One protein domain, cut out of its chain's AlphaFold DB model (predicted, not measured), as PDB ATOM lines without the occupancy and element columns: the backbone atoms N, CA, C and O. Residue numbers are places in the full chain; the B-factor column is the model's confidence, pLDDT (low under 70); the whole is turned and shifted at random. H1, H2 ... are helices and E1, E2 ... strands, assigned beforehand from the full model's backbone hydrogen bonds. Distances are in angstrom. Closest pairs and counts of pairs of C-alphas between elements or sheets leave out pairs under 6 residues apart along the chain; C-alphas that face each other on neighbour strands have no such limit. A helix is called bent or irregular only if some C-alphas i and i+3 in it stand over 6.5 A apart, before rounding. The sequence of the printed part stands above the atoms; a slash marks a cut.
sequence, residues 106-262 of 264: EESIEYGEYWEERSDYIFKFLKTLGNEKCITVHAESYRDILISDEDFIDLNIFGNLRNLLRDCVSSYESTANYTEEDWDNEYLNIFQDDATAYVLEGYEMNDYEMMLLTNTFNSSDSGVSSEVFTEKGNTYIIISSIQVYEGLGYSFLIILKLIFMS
ATOM      1  N   GLU A 106      44.148 -41.304  21.727       44.53
ATOM      2  CA  GLU A 106      43.299 -42.508  21.689       44.53
ATOM      3  C   GLU A 106      41.830 -42.211  22.028       44.53
ATOM      4  O   GLU A 106      40.945 -42.752  21.373       44.53
ATOM      5  N   GLU A 107      41.557 -41.278  22.945       43.38
ATOM      6  CA  GLU A 107      40.183 -40.861  23.252       43.38
ATOM      7  C   GLU A 107      39.559 -40.131  22.052       43.38
ATOM      8  O   GLU A 107      38.429 -40.429  21.678       43.38
ATOM      9  N   SER A 108      40.311 -39.253  21.366       48.31
ATOM     10  CA  SER A 108      39.842 -38.541  20.155       48.31
ATOM     11  C   SER A 108      39.418 -39.462  19.003       48.31
ATOM     12  O   SER A 108      38.558 -39.086  18.210       48.31
ATOM     13  N   ILE A 109      39.985 -40.673  18.931       49.91
ATOM     14  CA  ILE A 109      39.620 -41.689  17.935       49.91
ATOM     15  C   ILE A 109      38.273 -42.327  18.297       49.91
ATOM     16  O   ILE A 109      37.416 -42.439  17.425       49.91
ATOM     17  N   GLU A 110      38.033 -42.643  19.576       52.06
ATOM     18  CA  GLU A 110      36.718 -43.124  20.025       52.06
ATOM     19  C   GLU A 110      35.620 -42.068  19.797       52.06
ATOM     20  O   GLU A 110      34.529 -42.416  19.347       52.06
ATOM     21  N   TYR A 111      35.907 -40.774  20.017       53.06
ATOM     22  CA  TYR A 111      34.950 -39.680  19.763       53.06
ATOM     23  C   TYR A 111      34.486 -39.609  18.295       53.06
ATOM     24  O   TYR A 111      33.301 -39.381  18.042       53.06
ATOM     25  N   GLY A 112      35.391 -39.819  17.332       59.41
ATOM     26  CA  GLY A 112      35.053 -39.834  15.905       59.41
ATOM     27  C   GLY A 112      34.189 -41.035  15.509       59.41
ATOM     28  O   GLY A 112      33.189 -40.871  14.811       59.41
ATOM     29  N   GLU A 113      34.516 -42.226  16.021       64.00
ATOM     30  CA  GLU A 113      33.811 -43.473  15.687       64.00
ATOM     31  C   GLU A 113      32.332 -43.456  16.123       64.00
ATOM     32  O   GLU A 113      31.467 -43.907  15.369       64.00
ATOM     33  N   TYR A 114      32.001 -42.873  17.286       69.56
ATOM     34  CA  TYR A 114      30.601 -42.747  17.733       69.56
ATOM     35  C   TYR A 114      29.769 -41.798  16.866       69.56
ATOM     36  O   TYR A 114      28.589 -42.060  16.614       69.56
ATOM     37  N   TRP A 115      30.355 -40.674  16.442       75.12
ATOM     38  CA  TRP A 115      29.673 -39.732  15.555       75.12
ATOM     39  C   TRP A 115      29.407 -40.373  14.191       75.12
ATOM     40  O   TRP A 115      28.274 -40.302  13.702       75.12
ATOM     41  N   GLU A 116      30.408 -41.056  13.621       79.62
ATOM     42  CA  GLU A 116      30.268 -41.773  12.352       79.62
ATOM     43  C   GLU A 116      29.162 -42.825  12.447       79.62
ATOM     44  O   GLU A 116      28.240 -42.803  11.636       79.62
ATOM     45  N   GLU A 117      29.181 -43.679  13.477       84.44
ATOM     46  CA  GLU A 117      28.185 -44.741  13.674       84.44
ATOM     47  C   GLU A 117      26.755 -44.188  13.779       84.44
ATOM     48  O   GLU A 117      25.829 -44.696  13.133       84.44
ATOM     49  N   ARG A 118      26.559 -43.113  14.554       86.56
ATOM     50  CA  ARG A 118      25.245 -42.477  14.714       86.56
ATOM     51  C   ARG A 118      24.765 -41.798  13.441       86.56
ATOM     52  O   ARG A 118      23.599 -41.965  13.081       86.56
ATOM     53  N   SER A 119      25.633 -41.056  12.757       87.50
ATOM     54  CA  SER A 119      25.305 -40.395  11.489       87.50
ATOM     55  C   SER A 119      24.925 -41.423  10.416       87.50
ATOM     56  O   SER A 119      23.882 -41.299   9.762       87.50
ATOM     57  N   ASP A 120      25.702 -42.506  10.319       90.62
ATOM     58  CA  ASP A 120      25.437 -43.646   9.444       90.62
ATOM     59  C   ASP A 120      24.088 -44.293   9.748       90.62
ATOM     60  O   ASP A 120      23.321 -44.621   8.835       90.62
ATOM     61  N   TYR A 121      23.792 -44.496  11.034       92.12
ATOM     62  CA  TYR A 121      22.524 -45.064  11.462       92.12
ATOM     63  C   TYR A 121      21.354 -44.156  11.086       92.12
ATOM     64  O   TYR A 121      20.386 -44.628  10.491       92.12
ATOM     65  N   ILE A 122      21.440 -42.853  11.375       93.88
ATOM     66  CA  ILE A 122      20.403 -41.871  11.024       93.88
ATOM     67  C   ILE A 122      20.139 -41.899   9.518       93.88
ATOM     68  O   ILE A 122      18.978 -41.974   9.101       93.88
ATOM     69  N   PHE A 123      21.193 -41.914   8.698       95.44
ATOM     70  CA  PHE A 123      21.052 -41.987   7.248       95.44
ATOM     71  C   PHE A 123      20.389 -43.293   6.794       95.44
ATOM     72  O   PHE A 123      19.425 -43.264   6.025       95.44
ATOM     73  N   LYS A 124      20.853 -44.448   7.292       95.69
ATOM     74  CA  LYS A 124      20.264 -45.767   6.986       95.69
ATOM     75  C   LYS A 124      18.797 -45.831   7.411       95.69
ATOM     76  O   LYS A 124      17.964 -46.355   6.665       95.69
ATOM     77  N   PHE A 125      18.469 -45.261   8.565       95.69
ATOM     78  CA  PHE A 125      17.116 -45.204   9.095       95.69
ATOM     79  C   PHE A 125      16.202 -44.349   8.212       95.69
ATOM     80  O   PHE A 125      15.176 -44.837   7.736       95.69
ATOM     81  N   LEU A 126      16.608 -43.115   7.897       97.06
ATOM     82  CA  LEU A 126      15.890 -42.231   6.971       97.06
ATOM     83  C   LEU A 126      15.698 -42.885   5.605       97.06
ATOM     84  O   LEU A 126      14.588 -42.881   5.081       97.06
ATOM     85  N   LYS A 127      16.745 -43.494   5.046       97.31
ATOM     86  CA  LYS A 127      16.689 -44.179   3.751       97.31
ATOM     87  C   LYS A 127      15.721 -45.359   3.769       97.31
ATOM     88  O   LYS A 127      14.987 -45.560   2.806       97.31
ATOM     89  N   THR A 128      15.684 -46.122   4.859       96.25
ATOM     90  CA  THR A 128      14.730 -47.227   5.034       96.25
ATOM     91  C   THR A 128      13.296 -46.708   5.034       96.25
ATOM     92  O   THR A 128      12.472 -47.186   4.256       96.25
ATOM     93  N   LEU A 129      13.010 -45.670   5.825       95.94
ATOM     94  CA  LEU A 129      11.686 -45.044   5.865       95.94
ATOM     95  C   LEU A 129      11.297 -44.380   4.538       95.94
ATOM     96  O   LEU A 129      10.148 -44.481   4.106       95.94
ATOM     97  N   GLY A 130      12.256 -43.736   3.874       96.50
ATOM     98  CA  GLY A 130      12.103 -43.163   2.541       96.50
ATOM     99  C   GLY A 130      11.712 -44.224   1.523       96.50
ATOM    100  O   GLY A 130      10.694 -44.085   0.849       96.50
ATOM    101  N   ASN A 131      12.433 -45.345   1.492       95.81
ATOM    102  CA  ASN A 131      12.135 -46.474   0.611       95.81
ATOM    103  C   ASN A 131      10.736 -47.061   0.860       95.81
ATOM    104  O   ASN A 131      10.028 -47.356  -0.101       95.81
ATOM    105  N   GLU A 132      10.301 -47.184   2.122       95.00
ATOM    106  CA  GLU A 132       8.935 -47.620   2.473       95.00
ATOM    107  C   GLU A 132       7.846 -46.701   1.885       95.00
ATOM    108  O   GLU A 132       6.699 -47.126   1.716       95.00
ATOM    109  N   LYS A 133       8.193 -45.442   1.586       95.50
ATOM    110  CA  LYS A 133       7.284 -44.395   1.102       95.50
ATOM    111  C   LYS A 133       7.620 -43.862  -0.289       95.50
ATOM    112  O   LYS A 133       7.008 -42.887  -0.712       95.50
ATOM    113  N   CYS A 134       8.529 -44.512  -1.016       95.12
ATOM    114  CA  CYS A 134       9.001 -44.068  -2.331       95.12
ATOM    115  C   CYS A 134       9.568 -42.632  -2.335       95.12
ATOM    116  O   CYS A 134       9.406 -41.911  -3.317       95.12
ATOM    117  N   ILE A 135      10.215 -42.221  -1.244       96.88
ATOM    118  CA  ILE A 135      10.892 -40.929  -1.090       96.88
ATOM    119  C   ILE A 135      12.399 -41.172  -1.180       96.88
ATOM    120  O   ILE A 135      12.949 -41.964  -0.410       96.88
ATOM    121  N   THR A 136      13.069 -40.490  -2.108       96.94
ATOM    122  CA  THR A 136      14.533 -40.519  -2.205       96.94
ATOM    123  C   THR A 136      15.130 -39.691  -1.073       96.94
ATOM    124  O   THR A 136      14.666 -38.585  -0.793       96.94
ATOM    125  N   VAL A 137      16.158 -40.231  -0.418       97.44
ATOM    126  CA  VAL A 137      16.872 -39.549   0.666       97.44
ATOM    127  C   VAL A 137      18.296 -39.252   0.229       97.44
ATOM    128  O   VAL A 137      19.025 -40.172  -0.149       97.44
ATOM    129  N   HIS A 138      18.679 -37.984   0.336       96.62
ATOM    130  CA  HIS A 138      20.041 -37.498   0.114       96.62
ATOM    131  C   HIS A 138      20.653 -37.064   1.443       96.62
ATOM    132  O   HIS A 138      19.924 -36.691   2.363       96.62
ATOM    133  N   ALA A 139      21.974 -37.117   1.548       95.69
ATOM    134  CA  ALA A 139      22.707 -36.619   2.703       95.69
ATOM    135  C   ALA A 139      24.019 -36.008   2.222       95.69
ATOM    136  O   ALA A 139      24.679 -36.619   1.387       95.69
ATOM    137  N   GLU A 140      24.361 -34.830   2.730       95.25
ATOM    138  CA  GLU A 140      25.648 -34.190   2.458       95.25
ATOM    139  C   GLU A 140      26.052 -33.291   3.632       95.25
ATOM    140  O   GLU A 140      25.179 -32.742   4.318       95.25
ATOM    141  N   SER A 141      27.355 -33.152   3.882       93.00
ATOM    142  CA  SER A 141      27.858 -32.232   4.910       93.00
ATOM    143  C   SER A 141      27.702 -30.773   4.463       93.00
ATOM    144  O   SER A 141      27.756 -30.452   3.274       93.00
ATOM    145  N   TYR A 142      27.510 -29.847   5.399       92.38
ATOM    146  CA  TYR A 142      27.449 -28.414   5.100       92.38
ATOM    147  C   TYR A 142      28.743 -27.922   4.453       92.38
ATOM    148  O   TYR A 142      28.695 -27.128   3.507       92.38
ATOM    149  N   ARG A 143      29.886 -28.425   4.930       90.81
ATOM    150  CA  ARG A 143      31.198 -28.141   4.353       90.81
ATOM    151  C   ARG A 143      31.270 -28.553   2.881       90.81
ATOM    152  O   ARG A 143      31.626 -27.725   2.040       90.81
ATOM    153  N   ASP A 144      30.867 -29.775   2.545       91.88
ATOM    154  CA  ASP A 144      30.892 -30.264   1.162       91.88
ATOM    155  C   ASP A 144      29.869 -29.528   0.287       91.88
ATOM    156  O   ASP A 144      30.184 -29.134  -0.835       91.88
ATOM    157  N   ILE A 145      28.676 -29.222   0.809       92.75
ATOM    158  CA  ILE A 145      27.683 -28.392   0.107       92.75
ATOM    159  C   ILE A 145      28.261 -27.012  -0.244       92.75
ATOM    160  O   ILE A 145      28.012 -26.492  -1.336       92.75
ATOM    161  N   LEU A 146      29.007 -26.386   0.671       89.19
ATOM    162  CA  LEU A 146      29.596 -25.063   0.463       89.19
ATOM    163  C   LEU A 146      30.722 -25.106  -0.587       89.19
ATOM    164  O   LEU A 146      30.714 -24.310  -1.544       89.19
ATOM    165  N   ILE A 147      31.678 -26.017  -0.383       86.56
ATOM    166  CA  ILE A 147      32.995 -26.004  -1.029       86.56
ATOM    167  C   ILE A 147      32.983 -26.795  -2.335       86.56
ATOM    168  O   ILE A 147      33.422 -26.257  -3.351       86.56
ATOM    169  N   SER A 148      32.433 -28.011  -2.337       85.12
ATOM    170  CA  SER A 148      32.659 -28.989  -3.405       85.12
ATOM    171  C   SER A 148      32.150 -28.542  -4.773       85.12
ATOM    172  O   SER A 148      31.160 -27.814  -4.912       85.12
ATOM    173  N   ASP A 149      32.835 -28.998  -5.817       80.25
ATOM    174  CA  ASP A 149      32.488 -28.713  -7.206       80.25
ATOM    175  C   ASP A 149      31.099 -29.252  -7.594       80.25
ATOM    176  O   ASP A 149      30.588 -30.226  -7.037       80.25
ATOM    177  N   GLU A 150      30.483 -28.625  -8.603       78.38
ATOM    178  CA  GLU A 150      29.129 -28.969  -9.077       78.38
ATOM    179  C   GLU A 150      29.023 -30.400  -9.633       78.38
ATOM    180  O   GLU A 150      27.930 -30.954  -9.702       78.38
ATOM    181  N   ASP A 151      30.155 -31.001 -10.008       79.31
ATOM    182  CA  ASP A 151      30.233 -32.386 -10.476       79.31
ATOM    183  C   ASP A 151      30.183 -33.412  -9.323       79.31
ATOM    184  O   ASP A 151      29.970 -34.600  -9.576       79.31
ATOM    185  N   PHE A 152      30.372 -32.976  -8.069       81.88
ATOM    186  CA  PHE A 152      30.382 -33.839  -6.881       81.88
ATOM    187  C   PHE A 152      29.096 -33.753  -6.057       81.88
ATOM    188  O   PHE A 152      28.693 -34.761  -5.479       81.88
ATOM    189  N   ILE A 153      28.430 -32.594  -6.035       89.94
ATOM    190  CA  ILE A 153      27.176 -32.388  -5.296       89.94
ATOM    191  C   ILE A 153      25.996 -32.189  -6.249       89.94
ATOM    192  O   ILE A 153      26.074 -31.430  -7.216       89.94
ATOM    193  N   ASP A 154      24.854 -32.819  -5.964       89.00
ATOM    194  CA  ASP A 154      23.644 -32.586  -6.759       89.00
ATOM    195  C   ASP A 154      23.050 -31.208  -6.436       89.00
ATOM    196  O   ASP A 154      22.295 -31.022  -5.476       89.00
ATOM    197  N   LEU A 155      23.374 -30.218  -7.267       89.69
ATOM    198  CA  LEU A 155      22.873 -28.856  -7.109       89.69
ATOM    199  C   LEU A 155      21.359 -28.720  -7.296       89.69
ATOM    200  O   LEU A 155      20.798 -27.716  -6.853       89.69
ATOM    201  N   ASN A 156      20.669 -29.701  -7.886       89.44
ATOM    202  CA  ASN A 156      19.205 -29.673  -7.918       89.44
ATOM    203  C   ASN A 156      18.616 -29.886  -6.518       89.44
ATOM    204  O   ASN A 156      17.547 -29.355  -6.218       89.44
ATOM    205  N   ILE A 157      19.330 -30.621  -5.664       92.50
ATOM    206  CA  ILE A 157      18.942 -30.915  -4.285       92.50
ATOM    207  C   ILE A 157      19.528 -29.877  -3.322       92.50
ATOM    208  O   ILE A 157      18.798 -29.288  -2.519       92.50
ATOM    209  N   PHE A 158      20.830 -29.599  -3.427       93.44
ATOM    210  CA  PHE A 158      21.571 -28.796  -2.449       93.44
ATOM    211  C   PHE A 158      21.857 -27.355  -2.885       93.44
ATOM    212  O   PHE A 158      22.300 -26.554  -2.067       93.44
ATOM    213  N   GLY A 159      21.576 -26.969  -4.134       90.19
ATOM    214  CA  GLY A 159      21.980 -25.659  -4.665       90.19
ATOM    215  C   GLY A 159      21.401 -24.463  -3.903       90.19
ATOM    216  O   GLY A 159      22.073 -23.450  -3.726       90.19
ATOM    217  N   ASN A 160      20.175 -24.585  -3.387       87.06
ATOM    218  CA  ASN A 160      19.581 -23.562  -2.522       87.06
ATOM    219  C   ASN A 160      20.325 -23.425  -1.192       87.06
ATOM    220  O   ASN A 160      20.648 -22.312  -0.783       87.06
ATOM    221  N   LEU A 161      20.594 -24.554  -0.536       89.94
ATOM    222  CA  LEU A 161      21.303 -24.585   0.735       89.94
ATOM    223  C   LEU A 161      22.737 -24.070   0.569       89.94
ATOM    224  O   LEU A 161      23.181 -23.249   1.362       89.94
ATOM    225  N   ARG A 162      23.413 -24.422  -0.530       89.44
ATOM    226  CA  ARG A 162      24.723 -23.868  -0.898       89.44
ATOM    227  C   ARG A 162      24.716 -22.348  -0.984       89.44
ATOM    228  O   ARG A 162      25.620 -21.709  -0.453       89.44
ATOM    229  N   ASN A 163      23.712 -21.763  -1.637       87.38
ATOM    230  CA  ASN A 163      23.601 -20.307  -1.731       87.38
ATOM    231  C   ASN A 163      23.399 -19.674  -0.348       87.38
ATOM    232  O   ASN A 163      24.094 -18.719  -0.027       87.38
ATOM    233  N   LEU A 164      22.532 -20.253   0.491       86.50
ATOM    234  CA  LEU A 164      22.327 -19.783   1.865       86.50
ATOM    235  C   LEU A 164      23.619 -19.841   2.691       86.50
ATOM    236  O   LEU A 164      23.956 -18.875   3.369       86.50
ATOM    237  N   LEU A 165      24.372 -20.940   2.604       87.19
ATOM    238  CA  LEU A 165      25.649 -21.079   3.304       87.19
ATOM    239  C   LEU A 165      26.674 -20.054   2.811       87.19
ATOM    240  O   LEU A 165      27.312 -19.387   3.622       87.19
ATOM    241  N   ARG A 166      26.791 -19.853   1.495       86.06
ATOM    242  CA  ARG A 166      27.699 -18.849   0.917       86.06
ATOM    243  C   ARG A 166      27.320 -17.422   1.300       86.06
ATOM    244  O   ARG A 166      28.214 -16.614   1.545       86.06
ATOM    245  N   ASP A 167      26.030 -17.116   1.394       82.62
ATOM    246  CA  ASP A 167      25.538 -15.814   1.855       82.62
ATOM    247  C   ASP A 167      25.857 -15.578   3.342       82.62
ATOM    248  O   ASP A 167      26.134 -14.448   3.739       82.62
ATOM    249  N   CYS A 168      25.865 -16.632   4.165       80.00
ATOM    250  CA  CYS A 168      26.269 -16.553   5.571       80.00
ATOM    251  C   CYS A 168      27.779 -16.341   5.742       80.00
ATOM    252  O   CYS A 168      28.186 -15.610   6.640       80.00
ATOM    253  N   VAL A 169      28.593 -16.973   4.891       76.75
ATOM    254  CA  VAL A 169      30.064 -16.933   4.958       76.75
ATOM    255  C   VAL A 169      30.635 -15.652   4.342       76.75
ATOM    256  O   VAL A 169      31.629 -15.108   4.819       76.75
ATOM    257  N   SER A 170      30.012 -15.128   3.287       65.75
ATOM    258  CA  SER A 170      30.562 -13.994   2.546       65.75
ATOM    259  C   SER A 170      30.122 -12.636   3.096       65.75
ATOM    260  O   SER A 170      28.998 -12.172   2.913       65.75
ATOM    261  N   SER A 171      31.052 -11.925   3.735       55.44
ATOM    262  CA  SER A 171      30.855 -10.509   4.055       55.44
ATOM    263  C   SER A 171      31.274  -9.630   2.868       55.44
ATOM    264  O   SER A 171      32.452  -9.524   2.576       55.44
ATOM    265  N   TYR A 172      30.307  -9.008   2.178       46.78
ATOM    266  CA  TYR A 172      30.397  -7.824   1.286       46.78
ATOM    267  C   TYR A 172      31.492  -7.708   0.186       46.78
ATOM    268  O   TYR A 172      31.397  -6.786  -0.631       46.78
ATOM    269  N   GLU A 173      32.479  -8.595   0.086       51.03
ATOM    270  CA  GLU A 173      33.487  -8.631  -0.973       51.03
ATOM    271  C   GLU A 173      33.174  -9.725  -1.999       51.03
ATOM    272  O   GLU A 173      32.543 -10.740  -1.717       51.03
ATOM    273  N   SER A 174      33.569  -9.472  -3.245       53.75
ATOM    274  CA  SER A 174      33.301 -10.337  -4.392       53.75
ATOM    275  C   SER A 174      33.882 -11.746  -4.175       53.75
ATOM    276  O   SER A 174      35.057 -11.985  -4.455       53.75
ATOM    277  N   THR A 175      33.024 -12.693  -3.789       59.97
ATOM    278  CA  THR A 175      33.295 -14.141  -3.660       59.97
ATOM    279  C   THR A 175      33.731 -14.820  -4.959       59.97
ATOM    280  O   THR A 175      34.148 -15.973  -4.951       59.97
ATOM    281  N   ALA A 176      33.683 -14.104  -6.087       57.41
ATOM    282  CA  ALA A 176      34.026 -14.600  -7.417       57.41
ATOM    283  C   ALA A 176      35.482 -15.092  -7.579       57.41
ATOM    284  O   ALA A 176      35.794 -15.652  -8.625       57.41
ATOM    285  N   ASN A 177      36.357 -14.889  -6.582       61.81
ATOM    286  CA  ASN A 177      37.766 -15.305  -6.606       61.81
ATOM    287  C   ASN A 177      38.167 -16.258  -5.462       61.81
ATOM    288  O   ASN A 177      39.359 -16.494  -5.294       61.81
ATOM    289  N   TYR A 178      37.222 -16.759  -4.661       71.00
ATOM    290  CA  TYR A 178      37.559 -17.664  -3.555       71.00
ATOM    291  C   TYR A 178      38.012 -19.025  -4.094       71.00
ATOM    292  O   TYR A 178      37.337 -19.621  -4.938       71.00
ATOM    293  N   THR A 179      39.144 -19.514  -3.596       76.75
ATOM    294  CA  THR A 179      39.582 -20.907  -3.746       76.75
ATOM    295  C   THR A 179      38.846 -21.813  -2.750       76.75
ATOM    296  O   THR A 179      38.183 -21.327  -1.834       76.75
ATOM    297  N   GLU A 180      38.950 -23.136  -2.902       76.31
ATOM    298  CA  GLU A 180      38.409 -24.084  -1.911       76.31
ATOM    299  C   GLU A 180      38.986 -23.847  -0.508       76.31
ATOM    300  O   GLU A 180      38.248 -23.877   0.470       76.31
ATOM    301  N   GLU A 181      40.286 -23.546  -0.414       79.75
ATOM    302  CA  GLU A 181      40.971 -23.244   0.849       79.75
ATOM    303  C   GLU A 181      40.434 -21.954   1.491       79.75
ATOM    304  O   GLU A 181      40.288 -21.883   2.712       79.75
ATOM    305  N   ASP A 182      40.075 -20.948   0.686       80.38
ATOM    306  CA  ASP A 182      39.438 -19.726   1.193       80.38
ATOM    307  C   ASP A 182      38.045 -20.026   1.767       80.38
ATOM    308  O   ASP A 182      37.706 -19.556   2.853       80.38
ATOM    309  N   TRP A 183      37.247 -20.846   1.071       80.19
ATOM    310  CA  TRP A 183      35.928 -21.256   1.558       80.19
ATOM    311  C   TRP A 183      36.001 -22.091   2.833       80.19
ATOM    312  O   TRP A 183      35.185 -21.885   3.728       80.19
ATOM    313  N   ASP A 184      36.969 -23.001   2.930       82.31
ATOM    314  CA  ASP A 184      37.153 -23.852   4.105       82.31
ATOM    315  C   ASP A 184      37.526 -23.039   5.348       82.31
ATOM    316  O   ASP A 184      36.915 -23.172   6.407       82.31
ATOM    317  N   ASN A 185      38.483 -22.119   5.206       81.88
ATOM    318  CA  ASN A 185      38.893 -21.247   6.304       81.88
ATOM    319  C   ASN A 185      37.734 -20.378   6.806       81.88
ATOM    320  O   ASN A 185      37.545 -20.216   8.012       81.88
ATOM    321  N   GLU A 186      36.941 -19.824   5.893       82.75
ATOM    322  CA  GLU A 186      35.797 -18.989   6.251       82.75
ATOM    323  C   GLU A 186      34.657 -19.815   6.865       82.75
ATOM    324  O   GLU A 186      34.043 -19.386   7.843       82.75
ATOM    325  N   TYR A 187      34.431 -21.038   6.375       84.81
ATOM    326  CA  TYR A 187      33.491 -21.983   6.975       84.81
ATOM    327  C   TYR A 187      33.829 -22.258   8.444       84.81
ATOM    328  O   TYR A 187      32.988 -22.053   9.325       84.81
ATOM    329  N   LEU A 188      35.079 -22.647   8.713       82.50
ATOM    330  CA  LEU A 188      35.565 -22.945  10.061       82.50
ATOM    331  C   LEU A 188      35.482 -21.724  10.990       82.50
ATOM    332  O   LEU A 188      35.154 -21.867  12.169       82.50
ATOM    333  N   ASN A 189      35.723 -20.517  10.465       81.94
ATOM    334  CA  ASN A 189      35.622 -19.276  11.235       81.94
ATOM    335  C   ASN A 189      34.178 -18.926  11.632       81.94
ATOM    336  O   ASN A 189      33.951 -18.435  12.741       81.94
ATOM    337  N   ILE A 190      33.211 -19.130  10.730       81.75
ATOM    338  CA  ILE A 190      31.819 -18.704  10.937       81.75
ATOM    339  C   ILE A 190      31.031 -19.745  11.729       81.75
ATOM    340  O   ILE A 190      30.358 -19.396  12.701       81.75
ATOM    341  N   PHE A 191      31.078 -21.007  11.302       79.31
ATOM    342  CA  PHE A 191      30.133 -22.020  11.767       79.31
ATOM    343  C   PHE A 191      30.597 -22.777  13.005       79.31
ATOM    344  O   PHE A 191      29.737 -23.223  13.758       79.31
ATOM    345  N   GLN A 192      31.909 -22.851  13.265       78.81
ATOM    346  CA  GLN A 192      32.537 -23.467  14.452       78.81
ATOM    347  C   GLN A 192      32.302 -24.980  14.640       78.81
ATOM    348  O   GLN A 192      33.123 -25.628  15.284       78.81
ATOM    349  N   ASP A 193      31.229 -25.531  14.080       80.75
ATOM    350  CA  ASP A 193      30.877 -26.948  13.998       80.75
ATOM    351  C   ASP A 193      30.316 -27.243  12.598       80.75
ATOM    352  O   ASP A 193      29.803 -26.340  11.929       80.75
ATOM    353  N   ASP A 194      30.409 -28.497  12.162       87.62
ATOM    354  CA  ASP A 194      29.812 -28.957  10.908       87.62
ATOM    355  C   ASP A 194      28.397 -29.513  11.135       87.62
ATOM    356  O   ASP A 194      27.996 -29.833  12.257       87.62
ATOM    357  N   ALA A 195      27.626 -29.662  10.063       91.06
ATOM    358  CA  ALA A 195      26.297 -30.258  10.108       91.06
ATOM    359  C   ALA A 195      26.038 -31.136   8.888       91.06
ATOM    360  O   ALA A 195      26.515 -30.857   7.791       91.06
ATOM    361  N   THR A 196      25.204 -32.155   9.065       93.81
ATOM    362  CA  THR A 196      24.724 -32.986   7.961       93.81
ATOM    363  C   THR A 196      23.328 -32.536   7.554       93.81
ATOM    364  O   THR A 196      22.414 -32.455   8.381       93.81
ATOM    365  N   ALA A 197      23.151 -32.273   6.262       95.69
ATOM    366  CA  ALA A 197      21.861 -31.991   5.659       95.69
ATOM    367  C   ALA A 197      21.262 -33.272   5.081       95.69
ATOM    368  O   ALA A 197      21.718 -33.764   4.051       95.69
ATOM    369  N   TYR A 198      20.200 -33.782   5.699       97.06
ATOM    370  CA  TYR A 198      19.404 -34.866   5.133       97.06
ATOM    371  C   TYR A 198      18.222 -34.289   4.353       97.06
ATOM    372  O   TYR A 198      17.441 -33.506   4.896       97.06
ATOM    373  N   VAL A 199      18.054 -34.689   3.092       97.38
ATOM    374  CA  VAL A 199      16.994 -34.168   2.217       97.38
ATOM    375  C   VAL A 199      16.033 -35.274   1.818       97.38
ATOM    376  O   VAL A 199      16.440 -36.289   1.256       97.38
ATOM    377  N   LEU A 200      14.748 -35.054   2.086       97.38
ATOM    378  CA  LEU A 200      13.644 -35.885   1.614       97.38
ATOM    379  C   LEU A 200      13.118 -35.295   0.304       97.38
ATOM    380  O   LEU A 200      12.372 -34.312   0.312       97.38
ATOM    381  N   GLU A 201      13.537 -35.874  -0.817       95.94
ATOM    382  CA  GLU A 201      13.202 -35.368  -2.148       95.94
ATOM    383  C   GLU A 201      11.711 -35.553  -2.454       95.94
ATOM    384  O   GLU A 201      11.166 -36.654  -2.338       95.94
ATOM    385  N   GLY A 202      11.046 -34.474  -2.870       93.25
ATOM    386  CA  GLY A 202       9.638 -34.506  -3.268       93.25
ATOM    387  C   GLY A 202       8.647 -34.702  -2.114       93.25
ATOM    388  O   GLY A 202       7.470 -34.971  -2.369       93.25
ATOM    389  N   TYR A 203       9.095 -34.582  -0.859       95.88
ATOM    390  CA  TYR A 203       8.240 -34.636   0.323       95.88
ATOM    391  C   TYR A 203       8.352 -33.355   1.147       95.88
ATOM    392  O   TYR A 203       9.431 -33.006   1.618       95.88
ATOM    393  N   GLU A 204       7.217 -32.698   1.391       95.94
ATOM    394  CA  GLU A 204       7.114 -31.531   2.270       95.94
ATOM    395  C   GLU A 204       6.397 -31.913   3.569       95.94
ATOM    396  O   GLU A 204       5.187 -32.164   3.581       95.94
ATOM    397  N   MET A 205       7.142 -31.937   4.677       96.25
ATOM    398  CA  MET A 205       6.553 -32.012   6.012       96.25
ATOM    399  C   MET A 205       5.670 -30.791   6.268       96.25
ATOM    400  O   MET A 205       6.036 -29.659   5.956       96.25
ATOM    401  N   ASN A 206       4.514 -31.001   6.896       94.31
ATOM    402  CA  ASN A 206       3.686 -29.870   7.321       94.31
ATOM    403  C   ASN A 206       4.257 -29.190   8.580       94.31
ATOM    404  O   ASN A 206       5.044 -29.782   9.318       94.31
ATOM    405  N   ASP A 207       3.787 -27.975   8.878       92.00
ATOM    406  CA  ASP A 207       4.233 -27.174  10.033       92.00
ATOM    407  C   ASP A 207       4.229 -27.943  11.360       92.00
ATOM    408  O   ASP A 207       5.102 -27.754  12.205       92.00
ATOM    409  N   TYR A 208       3.238 -28.815  11.564       90.56
ATOM    410  CA  TYR A 208       3.130 -29.591  12.794       90.56
ATOM    411  C   TYR A 208       4.188 -30.697  12.868       90.56
ATOM    412  O   TYR A 208       4.736 -30.941  13.940       90.56
ATOM    413  N   GLU A 209       4.488 -31.358  11.752       94.69
ATOM    414  CA  GLU A 209       5.534 -32.381  11.655       94.69
ATOM    415  C   GLU A 209       6.924 -31.779  11.830       94.69
ATOM    416  O   GLU A 209       7.690 -32.283  12.652       94.69
ATOM    417  N   MET A 210       7.203 -30.664  11.144       94.38
ATOM    418  CA  MET A 210       8.454 -29.920  11.306       94.38
ATOM    419  C   MET A 210       8.635 -29.501  12.766       94.38
ATOM    420  O   MET A 210       9.633 -29.853  13.383       94.38
ATOM    421  N   MET A 211       7.622 -28.871  13.372       90.62
ATOM    422  CA  MET A 211       7.657 -28.475  14.785       90.62
ATOM    423  C   MET A 211       7.926 -29.661  15.724       90.62
ATOM    424  O   MET A 211       8.700 -29.529  16.670       90.62
ATOM    425  N   LEU A 212       7.278 -30.811  15.504       91.38
ATOM    426  CA  LEU A 212       7.508 -31.998  16.331       91.38
ATOM    427  C   LEU A 212       8.957 -32.469  16.255       91.38
ATOM    428  O   LEU A 212       9.515 -32.807  17.295       91.38
ATOM    429  N   LEU A 213       9.533 -32.509  15.052       92.31
ATOM    430  CA  LEU A 213      10.888 -32.996  14.828       92.31
ATOM    431  C   LEU A 213      11.930 -31.988  15.333       92.31
ATOM    432  O   LEU A 213      12.811 -32.373  16.095       92.31
ATOM    433  N   THR A 214      11.766 -30.693  15.046       89.56
ATOM    434  CA  THR A 214      12.628 -29.625  15.581       89.56
ATOM    435  C   THR A 214      12.640 -29.609  17.111       89.56
ATOM    436  O   THR A 214      13.680 -29.396  17.719       89.56
ATOM    437  N   ASN A 215      11.513 -29.905  17.765       86.69
ATOM    438  CA  ASN A 215      11.450 -29.994  19.227       86.69
ATOM    439  C   ASN A 215      12.203 -31.193  19.828       86.69
ATOM    440  O   ASN A 215      12.285 -31.285  21.054       86.69
ATOM    441  N   THR A 216      12.689 -32.126  19.007       87.62
ATOM    442  CA  THR A 216      13.545 -33.223  19.476       87.62
ATOM    443  C   THR A 216      15.018 -32.839  19.549       87.62
ATOM    444  O   THR A 216      15.776 -33.553  20.201       87.62
ATOM    445  N   PHE A 217      15.400 -31.713  18.941       86.00
ATOM    446  CA  PHE A 217      16.742 -31.156  19.018       86.00
ATOM    447  C   PHE A 217      16.943 -30.373  20.319       86.00
ATOM    448  O   PHE A 217      16.021 -29.721  20.823       86.00
ATOM    449  N   ASN A 218      18.154 -30.425  20.873       71.88
ATOM    450  CA  ASN A 218      18.521 -29.602  22.025       71.88
ATOM    451  C   ASN A 218      18.751 -28.138  21.589       71.88
ATOM    452  O   ASN A 218      19.028 -27.861  20.431       71.88
ATOM    453  N   SER A 219      18.589 -27.162  22.482       62.97
ATOM    454  CA  SER A 219      18.736 -25.736  22.133       62.97
ATOM    455  C   SER A 219      20.078 -25.136  22.560       62.97
ATOM    456  O   SER A 219      20.210 -23.913  22.581       62.97
ATOM    457  N   SER A 220      21.020 -25.958  23.027       59.16
ATOM    458  CA  SER A 220      22.269 -25.513  23.659       59.16
ATOM    459  C   SER A 220      23.490 -25.541  22.738       59.16
ATOM    460  O   SER A 220      24.603 -25.405  23.239       59.16
ATOM    461  N   ASP A 221      23.301 -25.709  21.432       58.50
ATOM    462  CA  ASP A 221      24.416 -25.892  20.504       58.50
ATOM    463  C   ASP A 221      25.211 -24.593  20.305       58.50
ATOM    464  O   ASP A 221      24.648 -23.506  20.136       58.50
ATOM    465  N   SER A 222      26.537 -24.716  20.299       60.88
ATOM    466  CA  SER A 222      27.445 -23.721  19.734       60.88
ATOM    467  C   SER A 222      27.682 -24.046  18.259       60.88
ATOM    468  O   SER A 222      28.086 -25.164  17.960       60.88
ATOM    469  N   GLY A 223      27.463 -23.085  17.358       74.88
ATOM    470  CA  GLY A 223      27.707 -23.254  15.920       74.88
ATOM    471  C   GLY A 223      26.431 -23.382  15.085       74.88
ATOM    472  O   GLY A 223      25.491 -22.599  15.267       74.88
ATOM    473  N   VAL A 224      26.395 -24.337  14.147       78.56
ATOM    474  CA  VAL A 224      25.219 -24.600  13.296       78.56
ATOM    475  C   VAL A 224      24.064 -25.128  14.149       78.56
ATOM    476  O   VAL A 224      24.216 -26.078  14.911       78.56
ATOM    477  N   SER A 225      22.884 -24.524  14.014       83.38
ATOM    478  CA  SER A 225      21.683 -25.002  14.705       83.38
ATOM    479  C   SER A 225      21.056 -26.179  13.960       83.38
ATOM    480  O   SER A 225      20.851 -26.104  12.751       83.38
ATOM    481  N   SER A 226      20.692 -27.233  14.691       88.88
ATOM    482  CA  SER A 226      19.861 -28.308  14.139       88.88
ATOM    483  C   SER A 226      18.439 -27.802  13.880       88.88
ATOM    484  O   SER A 226      17.802 -27.213  14.758       88.88
ATOM    485  N   GLU A 227      17.918 -28.027  12.677       90.88
ATOM    486  CA  GLU A 227      16.615 -27.507  12.268       90.88
ATOM    487  C   GLU A 227      15.927 -28.368  11.206       90.88
ATOM    488  O   GLU A 227      16.520 -29.256  10.598       90.88
ATOM    489  N   VAL A 228      14.631 -28.120  11.005       94.56
ATOM    490  CA  VAL A 228      13.837 -28.780   9.965       94.56
ATOM    491  C   VAL A 228      13.051 -27.721   9.219       94.56
ATOM    492  O   VAL A 228      12.307 -26.959   9.838       94.56
ATOM    493  N   PHE A 229      13.183 -27.693   7.899       93.62
ATOM    494  CA  PHE A 229      12.447 -26.767   7.047       93.62
ATOM    495  C   PHE A 229      12.087 -27.409   5.709       93.62
ATOM    496  O   PHE A 229      12.598 -28.466   5.341       93.62
ATOM    497  N   THR A 230      11.181 -26.770   4.974       93.62
ATOM    498  CA  THR A 230      10.804 -27.172   3.617       93.62
ATOM    499  C   THR A 230      11.120 -26.062   2.633       93.62
ATOM    500  O   THR A 230      10.991 -24.884   2.953       93.62
ATOM    501  N   GLU A 231      11.555 -26.438   1.436       90.44
ATOM    502  CA  GLU A 231      11.869 -25.501   0.361       90.44
ATOM    503  C   GLU A 231      11.742 -26.237  -0.983       90.44
ATOM    504  O   GLU A 231      12.282 -27.329  -1.160       90.44
ATOM    505  N   LYS A 232      11.025 -25.635  -1.943       87.12
ATOM    506  CA  LYS A 232      10.856 -26.140  -3.323       87.12
ATOM    507  C   LYS A 232      10.432 -27.620  -3.443       87.12
ATOM    508  O   LYS A 232      10.911 -28.317  -4.335       87.12
ATOM    509  N   GLY A 233       9.508 -28.104  -2.615       90.56
ATOM    510  CA  GLY A 233       9.030 -29.487  -2.700       90.56
ATOM    511  C   GLY A 233       9.844 -30.499  -1.892       90.56
ATOM    512  O   GLY A 233       9.505 -31.678  -1.929       90.56
ATOM    513  N   ASN A 234      10.883 -30.068  -1.172       94.56
ATOM    514  CA  ASN A 234      11.751 -30.937  -0.376       94.56
ATOM    515  C   ASN A 234      11.682 -30.578   1.112       94.56
ATOM    516  O   ASN A 234      11.485 -29.414   1.465       94.56
ATOM    517  N   THR A 235      11.921 -31.562   1.978       96.75
ATOM    518  CA  THR A 235      12.175 -31.346   3.411       96.75
ATOM    519  C   THR A 235      13.661 -31.499   3.684       96.75
ATOM    520  O   THR A 235      14.247 -32.517   3.323       96.75
ATOM    521  N   TYR A 236      14.241 -30.520   4.367       95.94
ATOM    522  CA  TYR A 236      15.616 -30.509   4.839       95.94
ATOM    523  C   TYR A 236      15.605 -30.740   6.351       95.94
ATOM    524  O   TYR A 236      14.918 -30.032   7.087       95.94
ATOM    525  N   ILE A 237      16.341 -31.751   6.803       96.50
ATOM    526  CA  ILE A 237      16.591 -32.045   8.213       96.50
ATOM    527  C   ILE A 237      18.081 -31.803   8.429       96.50
ATOM    528  O   ILE A 237      18.911 -32.567   7.943       96.50
ATOM    529  N   ILE A 238      18.404 -30.721   9.122       94.12
ATOM    530  CA  ILE A 238      19.770 -30.321   9.430       94.12
ATOM    531  C   ILE A 238      20.080 -30.777  10.844       94.12
ATOM    532  O   ILE A 238      19.354 -30.422  11.774       94.12
ATOM    533  N   ILE A 239      21.143 -31.559  11.006       92.25
ATOM    534  CA  ILE A 239      21.602 -32.007  12.321       92.25
ATOM    535  C   ILE A 239      23.073 -31.632  12.457       92.25
ATOM    536  O   ILE A 239      23.899 -32.085  11.664       92.25
ATOM    537  N   SER A 240      23.390 -30.793  13.439       89.81
ATOM    538  CA  SER A 240      24.773 -30.442  13.766       89.81
ATOM    539  C   SER A 240      25.513 -31.638  14.351       89.81
ATOM    540  O   SER A 240      24.918 -32.502  15.008       89.81
ATOM    541  N   SER A 241      26.822 -31.696  14.124       86.12
ATOM    542  CA  SER A 241      27.651 -32.805  14.598       86.12
ATOM    543  C   SER A 241      27.610 -32.924  16.119       86.12
ATOM    544  O   SER A 241      27.488 -34.036  16.641       86.12
ATOM    545  N   ILE A 242      27.579 -31.793  16.834       80.44
ATOM    546  CA  ILE A 242      27.411 -31.785  18.290       80.44
ATOM    547  C   ILE A 242      26.090 -32.428  18.742       80.44
ATOM    548  O   ILE A 242      26.066 -33.147  19.741       80.44
ATOM    549  N   GLN A 243      24.990 -32.261  17.996       83.31
ATOM    550  CA  GLN A 243      23.734 -32.934  18.335       83.31
ATOM    551  C   GLN A 243      23.767 -34.420  18.054       83.31
ATOM    552  O   GLN A 243      23.269 -35.181  18.881       83.31
ATOM    553  N   VAL A 244      24.348 -34.847  16.933       83.19
ATOM    554  CA  VAL A 244      24.534 -36.278  16.648       83.19
ATOM    555  C   VAL A 244      25.266 -36.954  17.818       83.19
ATOM    556  O   VAL A 244      24.890 -38.052  18.241       83.19
ATOM    557  N   TYR A 245      26.253 -36.262  18.392       74.25
ATOM    558  CA  TYR A 245      27.057 -36.754  19.502       74.25
ATOM    559  C   TYR A 245      26.344 -36.710  20.871       74.25
ATOM    560  O   TYR A 245      26.182 -37.744  21.520       74.25
ATOM    561  N   GLU A 246      25.870 -35.545  21.312       68.94
ATOM    562  CA  GLU A 246      25.437 -35.322  22.706       68.94
ATOM    563  C   GLU A 246      23.946 -34.991  22.867       68.94
ATOM    564  O   GLU A 246      23.395 -35.091  23.966       68.94
ATOM    565  N   GLY A 247      23.272 -34.573  21.793       68.62
ATOM    566  CA  GLY A 247      21.932 -33.979  21.873       68.62
ATOM    567  C   GLY A 247      20.791 -34.883  21.411       68.62
ATOM    568  O   GLY A 247      19.665 -34.768  21.906       68.62
ATOM    569  N   LEU A 248      21.056 -35.775  20.456       77.31
ATOM    570  CA  LEU A 248      20.020 -36.494  19.730       77.31
ATOM    571  C   LEU A 248      19.607 -37.773  20.460       77.31
ATOM    572  O   LEU A 248      20.264 -38.808  20.399       77.31
ATOM    573  N   GLY A 249      18.460 -37.717  21.132       77.19
ATOM    574  CA  GLY A 249      17.845 -38.895  21.739       77.19
ATOM    575  C   GLY A 249      16.967 -39.692  20.768       77.19
ATOM    576  O   GLY A 249      16.520 -39.209  19.727       77.19
ATOM    577  N   TYR A 250      16.559 -40.888  21.194       80.19
ATOM    578  CA  TYR A 250      15.594 -41.751  20.489       80.19
ATOM    579  C   TYR A 250      14.236 -41.074  20.224       80.19
ATOM    580  O   TYR A 250      13.477 -41.531  19.369       80.19
ATOM    581  N   SER A 251      13.926 -39.966  20.906       87.25
ATOM    582  CA  SER A 251      12.769 -39.122  20.587       87.25
ATOM    583  C   SER A 251      12.750 -38.689  19.121       87.25
ATOM    584  O   SER A 251      11.687 -38.730  18.503       87.25
ATOM    585  N   PHE A 252      13.909 -38.334  18.558       91.00
ATOM    586  CA  PHE A 252      14.043 -37.979  17.147       91.00
ATOM    587  C   PHE A 252      13.597 -39.137  16.247       91.00
ATOM    588  O   PHE A 252      12.666 -38.987  15.458       91.00
ATOM    589  N   LEU A 253      14.172 -40.329  16.447       92.75
ATOM    590  CA  LEU A 253      13.866 -41.530  15.660       92.75
ATOM    591  C   LEU A 253      12.391 -41.946  15.776       92.75
ATOM    592  O   LEU A 253      11.755 -42.303  14.782       92.75
ATOM    593  N   ILE A 254      11.818 -41.864  16.983       93.69
ATOM    594  CA  ILE A 254      10.403 -42.164  17.225       93.69
ATOM    595  C   ILE A 254       9.518 -41.175  16.467       93.69
ATOM    596  O   ILE A 254       8.604 -41.598  15.758       93.69
ATOM    597  N   ILE A 255       9.758 -39.868  16.604       94.69
ATOM    598  CA  ILE A 255       8.961 -38.849  15.910       94.69
ATOM    599  C   ILE A 255       9.079 -39.023  14.398       94.69
ATOM    600  O   ILE A 255       8.049 -39.026  13.724       94.69
ATOM    601  N   LEU A 256      10.283 -39.273  13.883       95.56
ATOM    602  CA  LEU A 256      10.517 -39.540  12.471       95.56
ATOM    603  C   LEU A 256       9.693 -40.749  11.983       95.56
ATOM    604  O   LEU A 256       8.896 -40.610  11.054       95.56
ATOM    605  N   LYS A 257       9.765 -41.905  12.665       96.25
ATOM    606  CA  LYS A 257       8.943 -43.091  12.332       96.25
ATOM    607  C   LYS A 257       7.453 -42.752  12.334       96.25
ATOM    608  O   LYS A 257       6.724 -43.132  11.420       96.25
ATOM    609  N   LEU A 258       6.992 -42.008  13.339       96.06
ATOM    610  CA  LEU A 258       5.590 -41.614  13.481       96.06
ATOM    611  C   LEU A 258       5.111 -40.604  12.427       96.06
ATOM    612  O   LEU A 258       3.898 -40.510  12.217       96.06
ATOM    613  N   ILE A 259       6.008 -39.819  11.825       96.00
ATOM    614  CA  ILE A 259       5.709 -38.948  10.679       96.00
ATOM    615  C   ILE A 259       5.579 -39.808   9.420       96.00
ATOM    616  O   ILE A 259       4.545 -39.767   8.754       96.00
ATOM    617  N   PHE A 260       6.553 -40.681   9.152       96.00
ATOM    618  CA  PHE A 260       6.521 -41.565   7.983       96.00
ATOM    619  C   PHE A 260       5.319 -42.514   7.990       96.00
ATOM    620  O   PHE A 260       4.676 -42.713   6.961       96.00
ATOM    621  N   MET A 261       4.915 -43.033   9.154       93.56
ATOM    622  CA  MET A 261       3.689 -43.830   9.287       93.56
ATOM    623  C   MET A 261       2.418 -43.092   8.839       93.56
ATOM    624  O   MET A 261       1.451 -43.748   8.451       93.56
ATOM    625  N   SER A 262       2.389 -41.756   8.914       90.44
ATOM    626  CA  SER A 262       1.234 -40.952   8.491       90.44
ATOM    627  C   SER A 262       1.241 -40.553   7.014       90.44
ATOM    628  O   SER A 262       0.199 -40.115   6.519       90.44
TER     629      SER A 262
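This is residues 106 to 262 of the 264 residues of an uncharacterized protein of Clostridium chromiireducens (UniProt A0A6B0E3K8). A twisted sheet of four strands has the long helix H1 along one face, over E1 and E2, and the shorter H5 on the same face over E3, with H7 off the sheet between these two helices. At the other side a cluster of three helices, H2, H3 and H4, makes a second mass: H2 is on the opposite face, H3 only grazes the sheet, and H4 is farther out, off the sheet. The printed part has 157 residues, with seven named helices and four named strands in the order H1, E1, H2, H3, H4, E2, H5, E3, E4, H6, H7. The sheet's order is E1, E2, E4, E3, all antiparallel, and the class is mixed, helices and strands. The whole is compact, with a radius of gyration of the C-alphas of 15.9 A and spans of 47 by 42 by 27 A.

H1, residues 106 to 132, begins at C-alpha 106 (43.299, -42.508, 21.689) and is 39.7 A long. E1, residues 137 to 141, is 13.9 A long, and H2, residues 142 to 147, follows it directly. H3, residues 155 to 169, is 18.4 A long and irregular: C-alphas 157 and 160 are 7.6 A apart. H4, residues 180 to 191, is 16.1 A long. E2, residues 195 to 200, is 16.2 A long and begins at C-alpha 195 (26.297, -30.258, 10.108). H5 holds residues 207 to 214, E3 residues 227 to 231, and E4, 19.2 A long, residues 234 to 240. H6, residues 241 to 247, comes directly after E4, and H7, residues 250 to 260, is 15.5 A long and ends at C-alpha 260 (6.521, -41.565, 7.983).

In the sheet E1 and E3 are the edge strands. E1 and E2 stand at 162 degrees, with N 197 and O 140 within hydrogen-bond range at 2.8 A. E2 and E4 stand at 159 degrees, with N 198 and O 237 at 2.9 A. E3 and E4 are a hairpin at 157 degrees, with N 236 and O 229 at 2.8 A. E2, H5 and E3 form a split strand-helix-strand unit, two strands running the same way with E4 between them in the sheet, and its crossover is right-handed. H1 is on the sheet at a height of 9.8 A, and its residues 119 to 131 come within 10 A of the sheet's C-alphas. H5, on the same face, has a height of 7.7 A. H7 touches H5 at a shallow tilt of 26 degrees, opposite ways, the C-alphas of Leu 213 and Ile 255 being closest at 6.3 A. H1 and H7 only just touch, only at their ends, with 3 pairs of C-alphas within 8 A, Leu 129 and Phe 260 closest at 6.6 A. H6 is on the sheet and touches H1, about perpendicular at 89 degrees, with the C-alphas of Trp 115 and Tyr 245 closest at 5.6 A. H2 touches H3, about perpendicular at 87 degrees, with the C-alphas of Leu 146 and Arg 162 closest at 5.2 A. H2 also touches H4, where the C-alphas of Ile 147 and Glu 180 are closest at 5.8 A. H1 and H4 are apart. Every O i to N i+4 pair is within hydrogen-bond range in H2, H4, H5, H6 and H7, against 22 of 23 in H1 and 9 of 11 in H3.

The two C-alphas farthest apart, those of Glu 173 and Met 261, are 47.2 A apart. The printed part has no cut. The link from H5 to E3, residues 215 to 226, is long. The mean pLDDT of the printed part is 84.3, and it is under 70 at residues 106 to 114, 170 to 177, 219 to 222 and 246 to 247.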